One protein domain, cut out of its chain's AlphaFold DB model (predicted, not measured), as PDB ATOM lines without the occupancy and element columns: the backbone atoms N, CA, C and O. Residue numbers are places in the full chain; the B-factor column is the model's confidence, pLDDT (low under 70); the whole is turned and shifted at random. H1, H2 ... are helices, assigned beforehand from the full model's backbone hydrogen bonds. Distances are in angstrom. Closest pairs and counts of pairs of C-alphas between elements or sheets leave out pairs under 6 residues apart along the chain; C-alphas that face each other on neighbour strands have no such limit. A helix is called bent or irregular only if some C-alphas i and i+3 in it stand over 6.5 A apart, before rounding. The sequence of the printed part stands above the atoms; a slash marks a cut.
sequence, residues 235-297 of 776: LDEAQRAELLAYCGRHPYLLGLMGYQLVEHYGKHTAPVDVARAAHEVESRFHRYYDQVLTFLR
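Overview. This is residues 235 to 297 of the 776 residues of the protein "Non-specific serine/threonine protein kinase" of Thermogemmatispora aurantia (UniProt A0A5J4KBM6). A helical hairpin of H2 and H3 has a shorter helix, H1, packed on one side of it against both helices, and the last part of H3, residues 289 to 297, sticks out from this small body as an arm. The printed part has 63 residues with three named helices, in the order H1, H2, H3, and no named strand; the class is all helix. It is only just compact, close to loose, with a radius of gyration of the C-alphas of 12.6 A. The C-alphas span 45 by 21 by 16 A, and the arm adds to the length: without it the body spans 32 by 21 by 16 A.

Along the chain. H1 is residues 237 to 247, 15.3 A from first to last C-alpha, and begins with C-alpha 237 at (9.747, 58.767, 39.412). H2 is residues 251 to 265, 20.2 A long, with C-alpha 251 at (12.396, 43.207, 28.302). H3 is residues 274 to 297, 31.5 A long, and ends with C-alpha 297 at (29.960, 29.669, 31.032). H3 is irregular, with C-alphas 280 and 283 7.7 A apart, and has a kink of 63 degrees near residue 281.

Arrangement. H1 touches H2 at a steep tilt of 53 degrees, opposite ways; the closest C-alphas, of Cys 247 and Leu 253, are 5.2 A apart. H1 touches H3, with residues 274 to 278 of H3 alone, at a shallow tilt of 34.8 degrees, only just short of steep, the same way; the closest C-alphas are those of Leu 243 and Val 274, 6.3 A apart. H2 and H3 form a helical hairpin and touch at a shallow tilt of 18 degrees, opposite ways, with the C-alphas of Gln 260 and Ala 277 closest at 5.8 A. In H1 and H2 every O i to N i+4 pair is within hydrogen-bond range; in H3 17 of 20 are.

Size, cuts and confidence. The C-alphas farthest apart, of Thr 269 and Arg 297, are 44.9 A from each other. The printed part has no cut. The link from H1 to H2 is tight and that from H2 to H3 is short. The mean pLDDT of the printed part is 88.0, and residues 268 to 269 are under 70.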
ATOM      1  N   LEU A 235       3.186  54.710  37.924       91.50
ATOM      2  CA  LEU A 235       4.397  54.778  38.740       91.50
ATOM      3  C   LEU A 235       4.951  56.202  38.733       91.50
ATOM      4  O   LEU A 235       5.120  56.787  37.649       91.50
ATOM      5  N   ASP A 236       5.273  56.718  39.916       92.44
ATOM      6  CA  ASP A 236       6.047  57.948  40.081       92.44
ATOM      7  C   ASP A 236       7.534  57.745  39.725       92.44
ATOM      8  O   ASP A 236       7.969  56.658  39.338       92.44
ATOM      9  N   GLU A 237       8.331  58.811  39.790       92.00
ATOM     10  CA  GLU A 237       9.747  58.767  39.412       92.00
ATOM     11  C   GLU A 237      10.583  57.848  40.320       92.00
ATOM     12  O   GLU A 237      11.446  57.119  39.824       92.00
ATOM     13  N   ALA A 238      10.287  57.813  41.623       91.69
ATOM     14  CA  ALA A 238      10.999  56.974  42.582       91.69
ATOM     15  C   ALA A 238      10.684  55.488  42.360       91.69
ATOM     16  O   ALA A 238      11.596  54.666  42.280       91.69
ATOM     17  N   GLN A 239       9.409  55.152  42.155       93.25
ATOM     18  CA  GLN A 239       8.952  53.797  41.844       93.25
ATOM     19  C   GLN A 239       9.497  53.304  40.497       93.25
ATOM     20  O   GLN A 239       9.844  52.131  40.355       93.25
ATOM     21  N   ARG A 240       9.612  54.187  39.493       94.56
ATOM     22  CA  ARG A 240      10.271  53.851  38.219       94.56
ATOM     23  C   ARG A 240      11.752  53.549  38.424       94.56
ATOM     24  O   ARG A 240      12.234  52.557  37.882       94.56
ATOM     25  N   ALA A 241      12.461  54.371  39.198       91.44
ATOM     26  CA  ALA A 241      13.870  54.141  39.508       91.44
ATOM     27  C   ALA A 241      14.073  52.819  40.269       91.44
ATOM     28  O   ALA A 241      14.959  52.041  39.915       91.44
ATOM     29  N   GLU A 242      13.213  52.518  41.243       93.31
ATOM     30  CA  GLU A 242      13.222  51.253  41.986       93.31
ATOM     31  C   GLU A 242      12.968  50.047  41.067       93.31
ATOM     32  O   GLU A 242      13.730  49.079  41.077       93.31
ATOM     33  N   LEU A 243      11.962  50.120  40.192       94.44
ATOM     34  CA  LEU A 243      11.661  49.065  39.216       94.44
ATOM     35  C   LEU A 243      12.857  48.786  38.293       94.44
ATOM     36  O   LEU A 243      13.190  47.625  38.028       94.44
ATOM     37  N   LEU A 244      13.530  49.843  37.831       93.31
ATOM     38  CA  LEU A 244      14.741  49.738  37.016       93.31
ATOM     39  C   LEU A 244      15.949  49.233  37.821       93.31
ATOM     40  O   LEU A 244      16.800  48.556  37.251       93.31
ATOM     41  N   ALA A 245      16.025  49.466  39.132       89.06
ATOM     42  CA  ALA A 245      17.065  48.869  39.972       89.06
ATOM     43  C   ALA A 245      16.943  47.332  40.027       89.06
ATOM     44  O   ALA A 245      17.963  46.633  40.025       89.06
ATOM     45  N   TYR A 246      15.714  46.800  39.991       91.50
ATOM     46  CA  TYR A 246      15.447  45.358  39.918       91.50
ATOM     47  C   TYR A 246      15.655  44.766  38.520       91.50
ATOM     48  O   TYR A 246      16.306  43.732  38.360       91.50
ATOM     49  N   CYS A 247      15.085  45.394  37.493       91.88
ATOM     50  CA  CYS A 247      15.002  44.798  36.153       91.88
ATOM     51  C   CYS A 247      16.070  45.292  35.185       91.88
ATOM     52  O   CYS A 247      16.252  44.709  34.110       91.88
ATOM     53  N   GLY A 248      16.694  46.423  35.501       90.12
ATOM     54  CA  GLY A 248      17.311  47.263  34.491       90.12
ATOM     55  C   GLY A 248      16.291  47.602  33.413       90.12
ATOM     56  O   GLY A 248      15.098  47.759  33.666       90.12
ATOM     57  N   ARG A 249      16.756  47.607  32.166       90.81
ATOM     58  CA  ARG A 249      15.909  47.789  30.981       90.81
ATOM     59  C   ARG A 249      15.633  46.455  30.270       90.81
ATOM     60  O   ARG A 249      15.432  46.432  29.057       90.81
ATOM     61  N   HIS A 250      15.685  45.329  30.993       91.25
ATOM     62  CA  HIS A 250      15.573  43.999  30.390       91.25
ATOM     63  C   HIS A 250      14.119  43.650  30.028       91.25
ATOM     64  O   HIS A 250      13.298  43.525  30.939       91.25
ATOM     65  N   PRO A 251      13.783  43.386  28.745       89.44
ATOM     66  CA  PRO A 251      12.396  43.207  28.302       89.44
ATOM     67  C   PRO A 251      11.619  42.126  29.062       89.44
ATOM     68  O   PRO A 251      10.475  42.338  29.450       89.44
ATOM     69  N   TYR A 252      12.237  40.969  29.316       89.12
ATOM     70  CA  TYR A 252      11.578  39.879  30.040       89.12
ATOM     71  C   TYR A 252      11.377  40.175  31.531       89.12
ATOM     72  O   TYR A 252      10.334  39.827  32.074       89.12
ATOM     73  N   LEU A 253      12.340  40.832  32.190       91.44
ATOM     74  CA  LEU A 253      12.226  41.132  33.624       91.44
ATOM     75  C   LEU A 253      11.204  42.246  33.846       91.44
ATOM     76  O   LEU A 253      10.343  42.122  34.711       91.44
ATOM     77  N   LEU A 254      11.227  43.264  32.979       91.94
ATOM     78  CA  LEU A 254      10.183  44.282  32.893       91.94
ATOM     79  C   LEU A 254       8.811  43.652  32.638       91.94
ATOM     80  O   LEU A 254       7.840  44.032  33.282       91.94
ATOM     81  N   GLY A 255       8.724  42.655  31.755       90.00
ATOM     82  CA  GLY A 255       7.495  41.897  31.529       90.00
ATOM     83  C   GLY A 255       6.998  41.174  32.783       90.00
ATOM     84  O   GLY A 255       5.820  41.275  33.114       90.00
ATOM     85  N   LEU A 256       7.884  40.483  33.513       90.44
ATOM     86  CA  LEU A 256       7.526  39.794  34.759       90.44
ATOM     87  C   LEU A 256       7.022  40.773  35.824       90.44
ATOM     88  O   LEU A 256       5.995  40.511  36.448       90.44
ATOM     89  N   MET A 257       7.717  41.900  35.998       93.38
ATOM     90  CA  MET A 257       7.264  42.962  36.898       93.38
ATOM     91  C   MET A 257       5.942  43.551  36.439       93.38
ATOM     92  O   MET A 257       5.048  43.748  37.250       93.38
ATOM     93  N   GLY A 258       5.791  43.797  35.138       91.19
ATOM     94  CA  GLY A 258       4.577  44.385  34.595       91.19
ATOM     95  C   GLY A 258       3.364  43.492  34.819       91.19
ATOM     96  O   GLY A 258       2.317  43.982  35.227       91.19
ATOM     97  N   TYR A 259       3.535  42.177  34.661       90.31
ATOM     98  CA  TYR A 259       2.505  41.200  34.995       90.31
ATOM     99  C   TYR A 259       2.072  41.319  36.456       90.31
ATOM    100  O   TYR A 259       0.886  41.529  36.703       90.31
ATOM    101  N   GLN A 260       3.014  41.257  37.404       91.00
ATOM    102  CA  GLN A 260       2.666  41.315  38.828       91.00
ATOM    103  C   GLN A 260       2.064  42.651  39.241       91.00
ATOM    104  O   GLN A 260       1.088  42.694  39.987       91.00
ATOM    105  N   LEU A 261       2.607  43.753  38.728       92.06
ATOM    106  CA  LEU A 261       2.098  45.081  39.035       92.06
ATOM    107  C   LEU A 261       0.652  45.245  38.557       92.06
ATOM    108  O   LEU A 261      -0.172  45.784  39.292       92.06
ATOM    109  N   VAL A 262       0.318  44.750  37.363       90.94
ATOM    110  CA  VAL A 262      -1.057  44.810  36.845       90.94
ATOM    111  C   VAL A 262      -1.994  43.875  37.611       90.94
ATOM    112  O   VAL A 262      -3.103  44.297  37.942       90.94
ATOM    113  N   GLU A 263      -1.569  42.652  37.945       88.56
ATOM    114  CA  GLU A 263      -2.392  41.718  38.733       88.56
ATOM    115  C   GLU A 263      -2.752  42.296  40.109       88.56
ATOM    116  O   GLU A 263      -3.912  42.251  40.527       88.56
ATOM    117  N   HIS A 264      -1.776  42.890  40.799       86.62
ATOM    118  CA  HIS A 264      -1.977  43.400  42.152       86.62
ATOM    119  C   HIS A 264      -2.595  44.800  42.188       86.62
ATOM    120  O   HIS A 264      -3.477  45.053  43.011       86.62
ATOM    121  N   TYR A 265      -2.192  45.701  41.291       88.44
ATOM    122  CA  TYR A 265      -2.524  47.127  41.389       88.44
ATOM    123  C   TYR A 265      -3.355  47.662  40.220       88.44
ATOM    124  O   TYR A 265      -3.949  48.725  40.356       88.44
ATOM    125  N   GLY A 266      -3.512  46.930  39.111       82.50
ATOM    126  CA  GLY A 266      -4.250  47.418  37.932       82.50
ATOM    127  C   GLY A 266      -5.749  47.669  38.165       82.50
ATOM    128  O   GLY A 266      -6.388  48.392  37.404       82.50
ATOM    129  N   LYS A 267      -6.324  47.090  39.229       78.81
ATOM    130  CA  LYS A 267      -7.740  47.255  39.623       78.81
ATOM    131  C   LYS A 267      -7.932  47.905  40.999       78.81
ATOM    132  O   LYS A 267      -9.072  48.144  41.393       78.81
ATOM    133  N   HIS A 268      -6.853  48.156  41.741       66.81
ATOM    134  CA  HIS A 268      -6.902  48.581  43.141       66.81
ATOM    135  C   HIS A 268      -6.379  50.012  43.293       66.81
ATOM    136  O   HIS A 268      -5.417  50.400  42.646       66.81
ATOM    137  N   THR A 269      -6.964  50.792  44.203       64.19
ATOM    138  CA  THR A 269      -6.504  52.156  44.538       64.19
ATOM    139  C   THR A 269      -5.366  52.176  45.564       64.19
ATOM    140  O   THR A 269      -5.052  53.229  46.117       64.19
ATOM    141  N   ALA A 270      -4.799  51.014  45.896       72.69
ATOM    142  CA  ALA A 270      -3.691  50.914  46.835       72.69
ATOM    143  C   ALA A 270      -2.417  51.523  46.220       72.69
ATOM    144  O   ALA A 270      -2.220  51.399  45.008       72.69
ATOM    145  N   PRO A 271      -1.549  52.164  47.026       82.69
ATOM    146  CA  PRO A 271      -0.267  52.648  46.532       82.69
ATOM    147  C   PRO A 271       0.550  51.471  45.993       82.69
ATOM    148  O   PRO A 271       0.579  50.397  46.596       82.69
ATOM    149  N   VAL A 272       1.188  51.681  44.844       89.88
ATOM    150  CA  VAL A 272       1.994  50.647  44.197       89.88
ATOM    151  C   VAL A 272       3.247  50.377  45.029       89.88
ATOM    152  O   VAL A 272       4.029  51.287  45.297       89.88
ATOM    153  N   ASP A 273       3.442  49.118  45.411       90.56
ATOM    154  CA  ASP A 273       4.645  48.638  46.091       90.56
ATOM    155  C   ASP A 273       5.444  47.750  45.127       90.56
ATOM    156  O   ASP A 273       5.055  46.617  44.810       90.56
ATOM    157  N   VAL A 274       6.541  48.316  44.616       91.94
ATOM    158  CA  VAL A 274       7.428  47.678  43.637       91.94
ATOM    159  C   VAL A 274       8.260  46.575  44.292       91.94
ATOM    160  O   VAL A 274       8.404  45.504  43.700       91.94
ATOM    161  N   ALA A 275       8.756  46.790  45.513       88.38
ATOM    162  CA  ALA A 275       9.551  45.810  46.251       88.38
ATOM    163  C   ALA A 275       8.758  44.523  46.517       88.38
ATOM    164  O   ALA A 275       9.267  43.416  46.307       88.38
ATOM    165  N   ARG A 276       7.480  44.651  46.903       88.31
ATOM    166  CA  ARG A 276       6.584  43.499  47.065       88.31
ATOM    167  C   ARG A 276       6.410  42.728  45.758       88.31
ATOM    168  O   ARG A 276       6.546  41.506  45.756       88.31
ATOM    169  N   ALA A 277       6.135  43.429  44.657       90.25
ATOM    170  CA  ALA A 277       5.974  42.790  43.352       90.25
ATOM    171  C   ALA A 277       7.261  42.060  42.919       90.25
ATOM    172  O   ALA A 277       7.187  40.948  42.398       90.25
ATOM    173  N   ALA A 278       8.434  42.647  43.188       88.62
ATOM    174  CA  ALA A 278       9.731  42.039  42.898       88.62
ATOM    175  C   ALA A 278       9.969  40.756  43.710       88.62
ATOM    176  O   ALA A 278      10.407  39.752  43.146       88.62
ATOM    177  N   HIS A 279       9.627  40.756  45.003       86.44
ATOM    178  CA  HIS A 279       9.776  39.581  45.869       86.44
ATOM    179  C   HIS A 279       8.972  38.371  45.360       86.44
ATOM    180  O   HIS A 279       9.462  37.242  45.344       86.44
ATOM    181  N   GLU A 280       7.762  38.595  44.846       85.38
ATOM    182  CA  GLU A 280       6.903  37.521  44.326       85.38
ATOM    183  C   GLU A 280       7.451  36.868  43.037       85.38
ATOM    184  O   GLU A 280       7.142  35.708  42.739       85.38
ATOM    185  N   VAL A 281       8.302  37.565  42.271       88.56
ATOM    186  CA  VAL A 281       8.958  37.033  41.053       88.56
ATOM    187  C   VAL A 281      10.448  36.752  41.214       88.56
ATOM    188  O   VAL A 281      11.086  36.310  40.253       88.56
ATOM    189  N   GLU A 282      10.998  36.910  42.414       87.44
ATOM    190  CA  GLU A 282      12.426  36.759  42.711       87.44
ATOM    191  C   GLU A 282      12.982  35.401  42.240       87.44
ATOM    192  O   GLU A 282      14.006  35.317  41.559       87.44
ATOM    193  N   SER A 283      12.240  34.316  42.479       82.12
ATOM    194  CA  SER A 283      12.621  32.974  42.011       82.12
ATOM    195  C   SER A 283      12.741  32.869  40.480       82.12
ATOM    196  O   SER A 283      13.582  32.128  39.963       82.12
ATOM    197  N   ARG A 284      11.923  33.621  39.730       87.31
ATOM    198  CA  ARG A 284      11.978  33.678  38.261       87.31
ATOM    199  C   ARG A 284      13.135  34.552  37.779       87.31
ATOM    200  O   ARG A 284      13.723  34.222  36.750       87.31
ATOM    201  N   PHE A 285      13.484  35.606  38.522       88.50
ATOM    202  CA  PHE A 285      14.671  36.428  38.264       88.50
ATOM    203  C   PHE A 285      15.936  35.588  38.409       88.50
ATOM    204  O   PHE A 285      16.716  35.499  37.465       88.50
ATOM    205  N   HIS A 286      16.082  34.876  39.530       87.12
ATOM    206  CA  HIS A 286      17.225  33.993  39.771       87.12
ATOM    207  C   HIS A 286      17.348  32.904  38.702       87.12
ATOM    208  O   HIS A 286      18.431  32.687  38.168       87.12
ATOM    209  N   ARG A 287      16.228  32.290  38.293       85.38
ATOM    210  CA  ARG A 287      16.229  31.310  37.196       85.38
ATOM    211  C   ARG A 287      16.714  31.909  35.873       85.38
ATOM    212  O   ARG A 287      17.440  31.244  35.141       85.38
ATOM    213  N   TYR A 288      16.310  33.138  35.551       89.31
ATOM    214  CA  TYR A 288      16.802  33.837  34.362       89.31
ATOM    215  C   TYR A 288      18.301  34.155  34.477       89.31
ATOM    216  O   TYR A 288      19.052  33.905  33.536       89.31
ATOM    217  N   TYR A 289      18.756  34.638  35.634       90.94
ATOM    218  CA  TYR A 289      20.173  34.902  35.882       90.94
ATOM    219  C   TYR A 289      21.021  33.640  35.730       90.94
ATOM    220  O   TYR A 289      22.036  33.674  35.039       90.94
ATOM    221  N   ASP A 290      20.573  32.510  36.279       86.88
ATOM    222  CA  ASP A 290      21.244  31.219  36.117       86.88
ATOM    223  C   ASP A 290      21.320  30.805  34.640       86.88
ATOM    224  O   ASP A 290      22.370  30.362  34.184       86.88
ATOM    225  N   GLN A 291      20.265  31.029  33.846       87.38
ATOM    226  CA  GLN A 291      20.295  30.769  32.399       87.38
ATOM    227  C   GLN A 291      21.322  31.638  31.660       87.38
ATOM    228  O   GLN A 291      22.018  31.141  30.771       87.38
ATOM    229  N   VAL A 292      21.424  32.923  32.012       87.75
ATOM    230  CA  VAL A 292      22.437  33.831  31.454       87.75
ATOM    231  C   VAL A 292      23.838  33.366  31.844       87.75
ATOM    232  O   VAL A 292      24.714  33.295  30.985       87.75
ATOM    233  N   LEU A 293      24.054  32.999  33.108       86.81
ATOM    234  CA  LEU A 293      25.354  32.540  33.595       86.81
ATOM    235  C   LEU A 293      25.773  31.215  32.961       86.81
ATOM    236  O   LEU A 293      26.918  31.099  32.532       86.81
ATOM    237  N   THR A 294      24.862  30.249  32.819       83.88
ATOM    238  CA  THR A 294      25.124  29.005  32.078       83.88
ATOM    239  C   THR A 294      25.542  29.307  30.644       83.88
ATOM    240  O   THR A 294      26.555  28.788  30.181       83.88
ATOM    241  N   PHE A 295      24.830  30.207  29.960       83.50
ATOM    242  CA  PHE A 295      25.174  30.611  28.597       83.50
ATOM    243  C   PHE A 295      26.567  31.256  28.495       83.50
ATOM    244  O   PHE A 295      27.321  30.935  27.576       83.50
ATOM    245  N   LEU A 296      26.923  32.139  29.436       84.06
ATOM    246  CA  LEU A 296      28.251  32.760  29.488       84.06
ATOM    247  C   LEU A 296      29.348  31.758  29.854       84.06
ATOM    248  O   LEU A 296      30.484  31.913  29.411       84.06
ATOM    249  N   ARG A 297      29.027  30.736  30.653       82.50
ATOM    250  CA  ARG A 297      29.960  29.669  31.032       82.50
ATOM    251  C   ARG A 297      30.286  28.763  29.852       82.50
ATOM    252  O   ARG A 297      31.453  28.474  29.631       82.50
TER     253      ARG A 297